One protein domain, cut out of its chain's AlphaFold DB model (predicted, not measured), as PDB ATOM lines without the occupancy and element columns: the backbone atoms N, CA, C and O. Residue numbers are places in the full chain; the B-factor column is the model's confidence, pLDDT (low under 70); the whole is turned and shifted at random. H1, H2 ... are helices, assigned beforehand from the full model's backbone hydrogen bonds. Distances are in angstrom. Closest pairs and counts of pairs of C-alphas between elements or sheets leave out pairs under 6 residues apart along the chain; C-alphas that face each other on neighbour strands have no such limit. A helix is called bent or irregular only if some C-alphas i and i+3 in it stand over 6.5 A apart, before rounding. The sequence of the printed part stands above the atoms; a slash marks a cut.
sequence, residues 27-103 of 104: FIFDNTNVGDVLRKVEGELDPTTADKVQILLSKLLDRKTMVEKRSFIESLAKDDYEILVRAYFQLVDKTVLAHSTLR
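This is residues 27 to 103 of the 104 residues of an uncharacterized protein of Proteobacteria bacterium (UniProt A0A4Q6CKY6). The first part of one long helix, H4, runs between two helices that cross it on opposite sides, H1 and H2, while residues 91 to 103, of which 91 to 101 belong to H4, stick out as a free arm. H3 folds back from H2 as a hairpin near the beginning of H4. The printed part has 77 residues with four named helices, H1 to H4 in chain order, and no named strand; the class is all helix, the helix packing mostly crossed. The whole is compact, with a radius of gyration of the C-alphas of 13.0 A and spans of 36 by 27 by 27 A.

H4, residues 78 to 101, touches H2, residues 47 to 61, with residues 80 to 87 alone; the closest C-alphas, of Val 53 and Leu 84, are 6.1 A apart, and the lines are about perpendicular at 88 degrees. With residues 82 to 86 alone H4 touches H1, residues 31 to 39, about perpendicular at 82 degrees; the closest C-alphas, of Val 37 and Glu 82, are 6.1 A apart. H2 and H3, residues 66 to 75, form a helical hairpin, a steep tilt of 43 degrees, opposite ways; H2 touches H3 with residues 60 to 61 alone, the closest C-alphas being those of Leu 60 and Lys 69, 5.7 A apart. H3 and H4 are close but not clearly touching, the closest C-alphas, of Ile 73 and Tyr 81, being 6.4 A apart. H1 is apart from H2 and H3. In H3 and H4 every O i to N i+4 pair is within hydrogen-bond range; in H1 4 of 5 are, in H2 9 of 11.

H4 is 34.5 A long, from C-alpha 78 at (-38.562, 5.035, 38.960) to C-alpha 101 at (-41.285, 29.512, 63.105). H2 measures 21.5 A and is irregular, C-alphas 48 and 51 being 7.2 A apart. H3 measures 14.1 A, and H1 12.2 A from C-alpha 31 at (-51.044, 11.782, 44.701).

The C-alphas farthest apart, of Ala 77 and Arg 103, are 39.2 A apart. The printed part has no cut and no long link. Mean pLDDT of the printed part is 80.3; residues 31 to 32, 40 to 44 and 99 to 103 are under 70.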
ATOM      1  N   PHE A  27     -49.813  20.131  42.277       72.81
ATOM      2  CA  PHE A  27     -50.312  19.875  40.907       72.81
ATOM      3  C   PHE A  27     -49.361  19.126  39.958       72.81
ATOM      4  O   PHE A  27     -49.807  18.594  38.941       72.81
ATOM      5  N   ILE A  28     -48.059  19.125  40.246       78.56
ATOM      6  CA  ILE A  28     -47.046  18.493  39.393       78.56
ATOM      7  C   ILE A  28     -46.836  17.005  39.707       78.56
ATOM      8  O   ILE A  28     -46.164  16.328  38.933       78.56
ATOM      9  N   PHE A  29     -47.415  16.492  40.797       80.31
ATOM     10  CA  PHE A  29     -47.295  15.093  41.198       80.31
ATOM     11  C   PHE A  29     -48.653  14.384  41.207       80.31
ATOM     12  O   PHE A  29     -49.676  14.964  41.564       80.31
ATOM     13  N   ASP A  30     -48.656  13.098  40.852       72.44
ATOM     14  CA  ASP A  30     -49.812  12.231  41.082       72.44
ATOM     15  C   ASP A  30     -49.811  11.764  42.546       72.44
ATOM     16  O   ASP A  30     -48.875  11.093  42.996       72.44
ATOM     17  N   ASN A  31     -50.871  12.108  43.282       64.88
ATOM     18  CA  ASN A  31     -51.044  11.782  44.701       64.88
ATOM     19  C   ASN A  31     -50.863  10.286  44.998       64.88
ATOM     20  O   ASN A  31     -50.356   9.926  46.062       64.88
ATOM     21  N   THR A  32     -51.255   9.420  44.061       63.00
ATOM     22  CA  THR A  32     -51.191   7.963  44.222       63.00
ATOM     23  C   THR A  32     -49.743   7.484  44.303       63.00
ATOM     24  O   THR A  32     -49.383   6.716  45.192       63.00
ATOM     25  N   ASN A  33     -48.881   8.022  43.438       73.75
ATOM     26  CA  ASN A  33     -47.476   7.634  43.368       73.75
ATOM     27  C   ASN A  33     -46.643   8.299  44.468       73.75
ATOM     28  O   ASN A  33     -45.695   7.700  44.962       73.75
ATOM     29  N   VAL A  34     -46.984   9.524  44.880       79.19
ATOM     30  CA  VAL A  34     -46.290  10.215  45.984       79.19
ATOM     31  C   VAL A  34     -46.459   9.464  47.300       79.19
ATOM     32  O   VAL A  34     -45.477   9.255  48.012       79.19
ATOM     33  N   GLY A  35     -47.684   9.024  47.611       77.06
ATOM     34  CA  GLY A  35     -47.971   8.299  48.848       77.06
ATOM     35  C   GLY A  35     -47.121   7.037  49.002       77.06
ATOM     36  O   GLY A  35     -46.624   6.762  50.092       77.06
ATOM     37  N   ASP A  36     -46.884   6.312  47.910       79.44
ATOM     38  CA  ASP A  36     -46.051   5.109  47.915       79.44
ATOM     39  C   ASP A  36     -44.565   5.407  48.136       79.44
ATOM     40  O   ASP A  36     -43.878   4.623  48.788       79.44
ATOM     41  N   VAL A  37     -44.059   6.533  47.625       82.69
ATOM     42  CA  VAL A  37     -42.668   6.954  47.856       82.69
ATOM     43  C   VAL A  37     -42.476   7.410  49.298       82.69
ATOM     44  O   VAL A  37     -41.525   6.987  49.951       82.69
ATOM     45  N   LEU A  38     -43.397   8.226  49.815       78.00
ATOM     46  CA  LEU A  38     -43.306   8.757  51.176       78.00
ATOM     47  C   LEU A  38     -43.536   7.678  52.247       78.00
ATOM     48  O   LEU A  38     -42.940   7.751  53.314       78.00
ATOM     49  N   ARG A  39     -44.345   6.646  51.968       77.56
ATOM     50  CA  ARG A  39     -44.557   5.508  52.887       77.56
ATOM     51  C   ARG A  39     -43.378   4.544  52.968       77.56
ATOM     52  O   ARG A  39     -43.226   3.873  53.982       77.56
ATOM     53  N   LYS A  40     -42.589   4.415  51.899       69.50
ATOM     54  CA  LYS A  40     -41.496   3.433  51.818       69.50
ATOM     55  C   LYS A  40     -40.254   3.813  52.616       69.50
ATOM     56  O   LYS A  40     -39.351   2.987  52.712       69.50
ATOM     57  N   VAL A  41     -40.163   5.038  53.127       61.78
ATOM     58  CA  VAL A  41     -38.885   5.568  53.598       61.78
ATOM     59  C   VAL A  41     -38.964   6.084  55.028       61.78
ATOM     60  O   VAL A  41     -39.701   7.016  55.329       61.78
ATOM     61  N   GLU A  42     -38.097   5.531  55.872       58.09
ATOM     62  CA  GLU A  42     -37.668   6.120  57.136       58.09
ATOM     63  C   GLU A  42     -36.316   6.828  56.898       58.09
ATOM     64  O   GLU A  42     -35.322   6.174  56.587       58.09
ATOM     65  N   GLY A  43     -36.263   8.164  56.998       64.44
ATOM     66  CA  GLY A  43     -35.000   8.924  57.047       64.44
ATOM     67  C   GLY A  43     -34.685   9.885  55.885       64.44
ATOM     68  O   GLY A  43     -35.388   9.978  54.873       64.44
ATOM     69  N   GLU A  44     -33.601  10.651  56.067       67.75
ATOM     70  CA  GLU A  44     -33.142  11.692  55.136       67.75
ATOM     71  C   GLU A  44     -32.601  11.123  53.808       67.75
ATOM     72  O   GLU A  44     -32.356   9.922  53.661       67.75
ATOM     73  N   LEU A  45     -32.472  11.983  52.790       74.38
ATOM     74  CA  LEU A  45     -31.851  11.594  51.521       74.38
ATOM     75  C   LEU A  45     -30.350  11.362  51.721       74.38
ATOM     76  O   LEU A  45     -29.699  12.110  52.446       74.38
ATOM     77  N   ASP A  46     -29.802  10.348  51.048       77.50
ATOM     78  CA  ASP A  46     -28.365  10.078  51.074       77.50
ATOM     79  C   ASP A  46     -27.607  11.295  50.499       77.50
ATOM     80  O   ASP A  46     -27.923  11.721  49.381       77.50
ATOM     81  N   PRO A  47     -26.610  11.860  51.206       74.06
ATOM     82  CA  PRO A  47     -25.821  12.995  50.726       74.06
ATOM     83  C   PRO A  47     -25.194  12.786  49.341       74.06
ATOM     84  O   PRO A  47     -25.020  13.748  48.595       74.06
ATOM     85  N   THR A  48     -24.898  11.542  48.958       78.44
ATOM     86  CA  THR A  48     -24.369  11.194  47.628       78.44
ATOM     87  C   THR A  48     -25.366  11.454  46.495       78.44
ATOM     88  O   THR A  48     -24.976  11.560  45.333       78.44
ATOM     89  N   THR A  49     -26.654  11.614  46.813       82.31
ATOM     90  CA  THR A  49     -27.707  11.931  45.838       82.31
ATOM     91  C   THR A  49     -27.861  13.429  45.576       82.31
ATOM     92  O   THR A  49     -28.610  13.800  44.672       82.31
ATOM     93  N   ALA A  50     -27.139  14.294  46.301       80.50
ATOM     94  CA  ALA A  50     -27.279  15.749  46.210       80.50
ATOM     95  C   ALA A  50     -27.072  16.291  44.783       80.50
ATOM     96  O   ALA A  50     -27.904  17.056  44.292       80.50
ATOM     97  N   ASP A  51     -26.031  15.833  44.082       84.75
ATOM     98  CA  ASP A  51     -25.759  16.249  42.699       84.75
ATOM     99  C   ASP A  51     -26.892  15.827  41.755       84.75
ATOM    100  O   ASP A  51     -27.328  16.575  40.877       84.75
ATOM    101  N   LYS A  52     -27.423  14.621  41.968       87.62
ATOM    102  CA  LYS A  52     -28.520  14.073  41.168       87.62
ATOM    103  C   LYS A  52     -29.816  14.844  41.402       87.62
ATOM    104  O   LYS A  52     -30.510  15.176  40.443       87.62
ATOM    105  N   VAL A  53     -30.108  15.181  42.656       87.31
ATOM    106  CA  VAL A  53     -31.228  16.050  43.039       87.31
ATOM    107  C   VAL A  53     -31.105  17.411  42.362       87.31
ATOM    108  O   VAL A  53     -32.074  17.868  41.758       87.31
ATOM    109  N   GLN A  54     -29.922  18.029  42.400       83.69
ATOM    110  CA  GLN A  54     -29.688  19.324  41.764       83.69
ATOM    111  C   GLN A  54     -29.971  19.263  40.258       83.69
ATOM    112  O   GLN A  54     -30.702  20.101  39.737       83.69
ATOM    113  N   ILE A  55     -29.470  18.237  39.565       89.50
ATOM    114  CA  ILE A  55     -29.706  18.050  38.127       89.50
ATOM    115  C   ILE A  55     -31.199  17.858  37.824       89.50
ATOM    116  O   ILE A  55     -31.715  18.440  36.868       89.50
ATOM    117  N   LEU A  56     -31.899  17.032  38.605       90.38
ATOM    118  CA  LEU A  56     -33.322  16.756  38.397       90.38
ATOM    119  C   LEU A  56     -34.188  17.996  38.661       90.38
ATOM    120  O   LEU A  56     -35.095  18.274  37.877       90.38
ATOM    121  N   LEU A  57     -33.875  18.771  39.703       85.81
ATOM    122  CA  LEU A  57     -34.557  20.031  40.004       85.81
ATOM    123  C   LEU A  57     -34.313  21.082  38.920       85.81
ATOM    124  O   LEU A  57     -35.275  21.678  38.444       85.81
ATOM    125  N   SER A  58     -33.073  21.269  38.459       86.62
ATOM    126  CA  SER A  58     -32.787  22.192  37.352       86.62
ATOM    127  C   SER A  58     -33.574  21.814  36.096       86.62
ATOM    128  O   SER A  58     -34.274  22.648  35.526       86.62
ATOM    129  N   LYS A  59     -33.573  20.526  35.723       89.44
ATOM    130  CA  LYS A  59     -34.354  20.030  34.578       89.44
ATOM    131  C   LYS A  59     -35.856  20.254  34.744       89.44
ATOM    132  O   LYS A  59     -36.526  20.524  33.750       89.44
ATOM    133  N   LEU A  60     -36.385  20.131  35.962       87.56
ATOM    134  CA  LEU A  60     -37.786  20.419  36.263       87.56
ATOM    135  C   LEU A  60     -38.103  21.910  36.072       87.56
ATOM    136  O   LEU A  60     -39.135  22.249  35.495       87.56
ATOM    137  N   LEU A  61     -37.226  22.800  36.532       84.56
ATOM    138  CA  LEU A  61     -37.425  24.254  36.479       84.56
ATOM    139  C   LEU A  61     -37.240  24.830  35.078       84.56
ATOM    140  O   LEU A  61     -37.897  25.802  34.721       84.56
ATOM    141  N   ASP A  62     -36.430  24.181  34.246       88.25
ATOM    142  CA  ASP A  62     -36.289  24.541  32.834       88.25
ATOM    143  C   ASP A  62     -37.592  24.343  32.036       88.25
ATOM    144  O   ASP A  62     -37.728  24.836  30.914       88.25
ATOM    145  N   ARG A  63     -38.570  23.608  32.583       89.94
ATOM    146  CA  ARG A  63     -39.899  23.441  31.980       89.94
ATOM    147  C   ARG A  63     -40.766  24.663  32.275       89.94
ATOM    148  O   ARG A  63     -41.004  25.006  33.433       89.94
ATOM    149  N   LYS A  64     -41.301  25.304  31.236       81.50
ATOM    150  CA  LYS A  64     -42.014  26.585  31.364       81.50
ATOM    151  C   LYS A  64     -43.429  26.394  31.890       81.50
ATOM    152  O   LYS A  64     -43.888  27.174  32.720       81.50
ATOM    153  N   THR A  65     -44.112  25.348  31.440       85.81
ATOM    154  CA  THR A  65     -45.519  25.101  31.781       85.81
ATOM    155  C   THR A  65     -45.677  23.991  32.817       85.81
ATOM    156  O   THR A  65     -44.829  23.108  32.949       85.81
ATOM    157  N   MET A  66     -46.796  23.999  33.549       81.44
ATOM    158  CA  MET A  66     -47.124  22.920  34.494       81.44
ATOM    159  C   MET A  66     -47.288  21.566  33.795       81.44
ATOM    160  O   MET A  66     -46.903  20.538  34.345       81.44
ATOM    161  N   VAL A  67     -47.793  21.569  32.559       86.00
ATOM    162  CA  VAL A  67     -47.942  20.358  31.740       86.00
ATOM    163  C   VAL A  67     -46.576  19.762  31.395       86.00
ATOM    164  O   VAL A  67     -46.384  18.556  31.524       86.00
ATOM    165  N   GLU A  68     -45.602  20.594  31.022       87.44
ATOM    166  CA  GLU A  68     -44.232  20.146  30.743       87.44
ATOM    167  C   GLU A  68     -43.523  19.637  32.004       87.44
ATOM    168  O   GLU A  68     -42.810  18.636  31.940       87.44
ATOM    169  N   LYS A  69     -43.730  20.298  33.152       88.69
ATOM    170  CA  LYS A  69     -43.208  19.849  34.452       88.69
ATOM    171  C   LYS A  69     -43.743  18.463  34.813       88.69
ATOM    172  O   LYS A  69     -42.963  17.573  35.140       88.69
ATOM    173  N   ARG A  70     -45.057  18.261  34.678       87.38
ATOM    174  CA  ARG A  70     -45.713  16.971  34.922       87.38
ATOM    175  C   ARG A  70     -45.225  15.891  33.956       87.38
ATOM    176  O   ARG A  70     -44.823  14.825  34.399       87.38
ATOM    177  N   SER A  71     -45.174  16.199  32.660       88.62
ATOM    178  CA  SER A  71     -44.693  15.260  31.636       88.62
ATOM    179  C   SER A  71     -43.243  14.843  31.889       88.62
ATOM    180  O   SER A  71     -42.885  13.684  31.704       88.62
ATOM    181  N   PHE A  72     -42.399  15.775  32.346       91.50
ATOM    182  CA  PHE A  72     -41.030  15.464  32.748       91.50
ATOM    183  C   PHE A  72     -41.004  14.485  33.924       91.50
ATOM    184  O   PHE A  72     -40.337  13.461  33.820       91.50
ATOM    185  N   ILE A  73     -41.754  14.764  34.993       89.50
ATOM    186  CA  ILE A  73     -41.832  13.901  36.179       89.50
ATOM    187  C   ILE A  73     -42.328  12.496  35.810       89.50
ATOM    188  O   ILE A  73     -41.722  11.513  36.222       89.50
ATOM    189  N   GLU A  74     -43.376  12.397  34.991       88.44
ATOM    190  CA  GLU A  74     -43.942  11.123  34.522       88.44
ATOM    191  C   GLU A  74     -42.988  10.350  33.593       88.44
ATOM    192  O   GLU A  74     -43.072   9.128  33.502       88.44
ATOM    193  N   SER A  75     -42.058  11.043  32.927       91.06
ATOM    194  CA  SER A  75     -41.037  10.424  32.069       91.06
ATOM    195  C   SER A  75     -39.806   9.907  32.820       91.06
ATOM    196  O   SER A  75     -38.962   9.238  32.218       91.06
ATOM    197  N   LEU A  76     -39.659  10.235  34.110       91.56
ATOM    198  CA  LEU A  76     -38.503   9.820  34.896       91.56
ATOM    199  C   LEU A  76     -38.507   8.308  35.133       91.56
ATOM    200  O   LEU A  76     -39.543   7.690  35.380       91.56
ATOM    201  N   ALA A  77     -37.311   7.718  35.126       92.38
ATOM    202  CA  ALA A  77     -37.132   6.375  35.655       92.38
ATOM    203  C   ALA A  77     -37.554   6.348  37.130       92.38
ATOM    204  O   ALA A  77     -37.416   7.345  37.839       92.38
ATOM    205  N   LYS A  78     -38.029   5.193  37.601       87.62
ATOM    206  CA  LYS A  78     -38.562   5.035  38.960       87.62
ATOM    207  C   LYS A  78     -37.628   5.607  40.034       87.62
ATOM    208  O   LYS A  78     -38.077   6.394  40.856       87.62
ATOM    209  N   ASP A  79     -36.338   5.287  39.976       88.38
ATOM    210  CA  ASP A  79     -35.358   5.766  40.957       88.38
ATOM    211  C   ASP A  79     -35.191   7.295  40.919       88.38
ATOM    212  O   ASP A  79     -35.051   7.941  41.956       88.38
ATOM    213  N   ASP A  80     -35.236   7.899  39.730       90.56
ATOM    214  CA  ASP A  80     -35.126   9.351  39.551       90.56
ATOM    215  C   ASP A  80     -36.386  10.067  40.044       90.56
ATOM    216  O   ASP A  80     -36.292  11.114  40.689       90.56
ATOM    217  N   TYR A  81     -37.557   9.484  39.778       90.00
ATOM    218  CA  TYR A  81     -38.834   9.955  40.300       90.00
ATOM    219  C   TYR A  81     -38.835   9.932  41.832       90.00
ATOM    220  O   TYR A  81     -39.135  10.945  42.461       90.00
ATOM    221  N   GLU A  82     -38.442   8.809  42.439       88.88
ATOM    222  CA  GLU A  82     -38.397   8.652  43.896       88.88
ATOM    223  C   GLU A  82     -37.451   9.673  44.547       88.88
ATOM    224  O   GLU A  82     -37.819  10.320  45.531       88.88
ATOM    225  N   ILE A  83     -36.261   9.885  43.975       89.19
ATOM    226  CA  ILE A  83     -35.293  10.881  44.460       89.19
ATOM    227  C   ILE A  83     -35.858  12.302  44.360       89.19
ATOM    228  O   ILE A  83     -35.770  13.064  45.325       89.19
ATOM    229  N   LEU A  84     -36.454  12.661  43.218       89.25
ATOM    230  CA  LEU A  84     -37.006  13.997  43.003       89.25
ATOM    231  C   LEU A  84     -38.177  14.282  43.949       89.25
ATOM    232  O   LEU A  84     -38.218  15.354  44.550       89.25
ATOM    233  N   VAL A  85     -39.095  13.325  44.117       88.44
ATOM    234  CA  VAL A  85     -40.223  13.434  45.054       88.44
ATOM    235  C   VAL A  85     -39.703  13.651  46.473       88.44
ATOM    236  O   VAL A  85     -40.099  14.611  47.127       88.44
ATOM    237  N   ARG A  86     -38.764  12.823  46.944       87.19
ATOM    238  CA  ARG A  86     -38.204  12.961  48.298       87.19
ATOM    239  C   ARG A  86     -37.546  14.320  48.512       87.19
ATOM    240  O   ARG A  86     -37.807  14.964  49.523       87.19
ATOM    241  N   ALA A  87     -36.727  14.768  47.563       86.56
ATOM    242  CA  ALA A  87     -36.037  16.048  47.668       86.56
ATOM    243  C   ALA A  87     -37.020  17.220  47.686       86.56
ATOM    244  O   ALA A  87     -36.871  18.148  48.479       86.56
ATOM    245  N   TYR A  88     -38.042  17.153  46.833       85.75
ATOM    246  CA  TYR A  88     -39.083  18.162  46.760       85.75
ATOM    247  C   TYR A  88     -39.846  18.283  48.079       85.75
ATOM    248  O   TYR A  88     -39.948  19.378  48.624       85.75
ATOM    249  N   PHE A  89     -40.333  17.168  48.627       83.88
ATOM    250  CA  PHE A  89     -41.111  17.190  49.867       83.88
ATOM    251  C   PHE A  89     -40.262  17.556  51.089       83.88
ATOM    252  O   PHE A  89     -40.722  18.333  51.916       83.88
ATOM    253  N   GLN A  90     -38.993  17.139  51.157       84.19
ATOM    254  CA  GLN A  90     -38.075  17.623  52.197       84.19
ATOM    255  C   GLN A  90     -37.853  19.138  52.125       84.19
ATOM    256  O   GLN A  90     -37.685  19.793  53.155       84.19
ATOM    257  N   LEU A  91     -37.827  19.711  50.919       81.38
ATOM    258  CA  LEU A  91     -37.710  21.153  50.736       81.38
ATOM    259  C   LEU A  91     -39.003  21.870  51.148       81.38
ATOM    260  O   LEU A  91     -38.928  22.872  51.853       81.38
ATOM    261  N   VAL A  92     -40.170  21.319  50.793       81.75
ATOM    262  CA  VAL A  92     -41.480  21.819  51.247       81.75
ATOM    263  C   VAL A  92     -41.570  21.798  52.773       81.75
ATOM    264  O   VAL A  92     -41.907  22.823  53.359       81.75
ATOM    265  N   ASP A  93     -41.201  20.692  53.424       79.44
ATOM    266  CA  ASP A  93     -41.211  20.568  54.885       79.44
ATOM    267  C   ASP A  93     -40.318  21.625  55.541       79.44
ATOM    268  O   ASP A  93     -40.738  22.315  56.471       79.44
ATOM    269  N   LYS A  94     -39.100  21.824  55.018       80.69
ATOM    270  CA  LYS A  94     -38.184  22.872  55.497       80.69
ATOM    271  C   LYS A  94     -38.777  24.271  55.335       80.69
ATOM    272  O   LYS A  94     -38.661  25.086  56.250       80.69
ATOM    273  N   THR A  95     -39.434  24.555  54.211       78.12
ATOM    274  CA  THR A  95     -40.112  25.836  53.971       78.12
ATOM    275  C   THR A  95     -41.293  26.034  54.925       78.12
ATOM    276  O   THR A  95     -41.410  27.099  55.529       78.12
ATOM    277  N   VAL A  96     -42.132  25.016  55.136       75.75
ATOM    278  CA  VAL A  96     -43.248  25.058  56.097       75.75
ATOM    279  C   VAL A  96     -42.735  25.304  57.519       75.75
ATOM    280  O   VAL A  96     -43.257  26.174  58.218       75.75
ATOM    281  N   LEU A  97     -41.676  24.605  57.938       74.31
ATOM    282  CA  LEU A  97     -41.038  24.804  59.241       74.31
ATOM    283  C   LEU A  97     -40.501  26.233  59.397       74.31
ATOM    284  O   LEU A  97     -40.788  26.887  60.400       74.31
ATOM    285  N   ALA A  98     -39.800  26.761  58.392       73.00
ATOM    286  CA  ALA A  98     -39.296  28.134  58.410       73.00
ATOM    287  C   ALA A  98     -40.431  29.174  58.514       73.00
ATOM    288  O   ALA A  98     -40.360  30.088  59.336       73.00
ATOM    289  N   HIS A  99     -41.513  29.004  57.749       63.31
ATOM    290  CA  HIS A  99     -42.675  29.899  57.802       63.31
ATOM    291  C   HIS A  99     -43.487  29.775  59.099       63.31
ATOM    292  O   HIS A  99     -44.014  30.775  59.583       63.31
ATOM    293  N   SER A 100     -43.596  28.575  59.675       60.72
ATOM    294  CA  SER A 100     -44.282  28.369  60.959       60.72
ATOM    295  C   SER A 100     -43.499  28.959  62.135       60.72
ATOM    296  O   SER A 100     -44.104  29.539  63.032       60.72
ATOM    297  N   THR A 101     -42.163  28.918  62.082       57.59
ATOM    298  CA  THR A 101     -41.285  29.512  63.105       57.59
ATOM    299  C   THR A 101     -41.379  31.042  63.124       57.59
ATOM    300  O   THR A 101     -41.276  31.647  64.182       57.59
ATOM    301  N   LEU A 102     -41.646  31.685  61.980       54.06
ATOM    302  CA  LEU A 102     -41.863  33.139  61.894       54.06
ATOM    303  C   LEU A 102     -43.218  33.604  62.459       54.06
ATOM    304  O   LEU A 102     -43.449  34.806  62.577       54.06
ATOM    305  N   ARG A 103     -44.137  32.677  62.761       45.97
ATOM    306  CA  ARG A 103     -45.514  32.978  63.186       45.97
ATOM    307  C   ARG A 103     -45.754  32.805  64.693       45.97
ATOM    308  O   ARG A 103     -46.915  32.873  65.102       45.97
TER     309      ARG A 103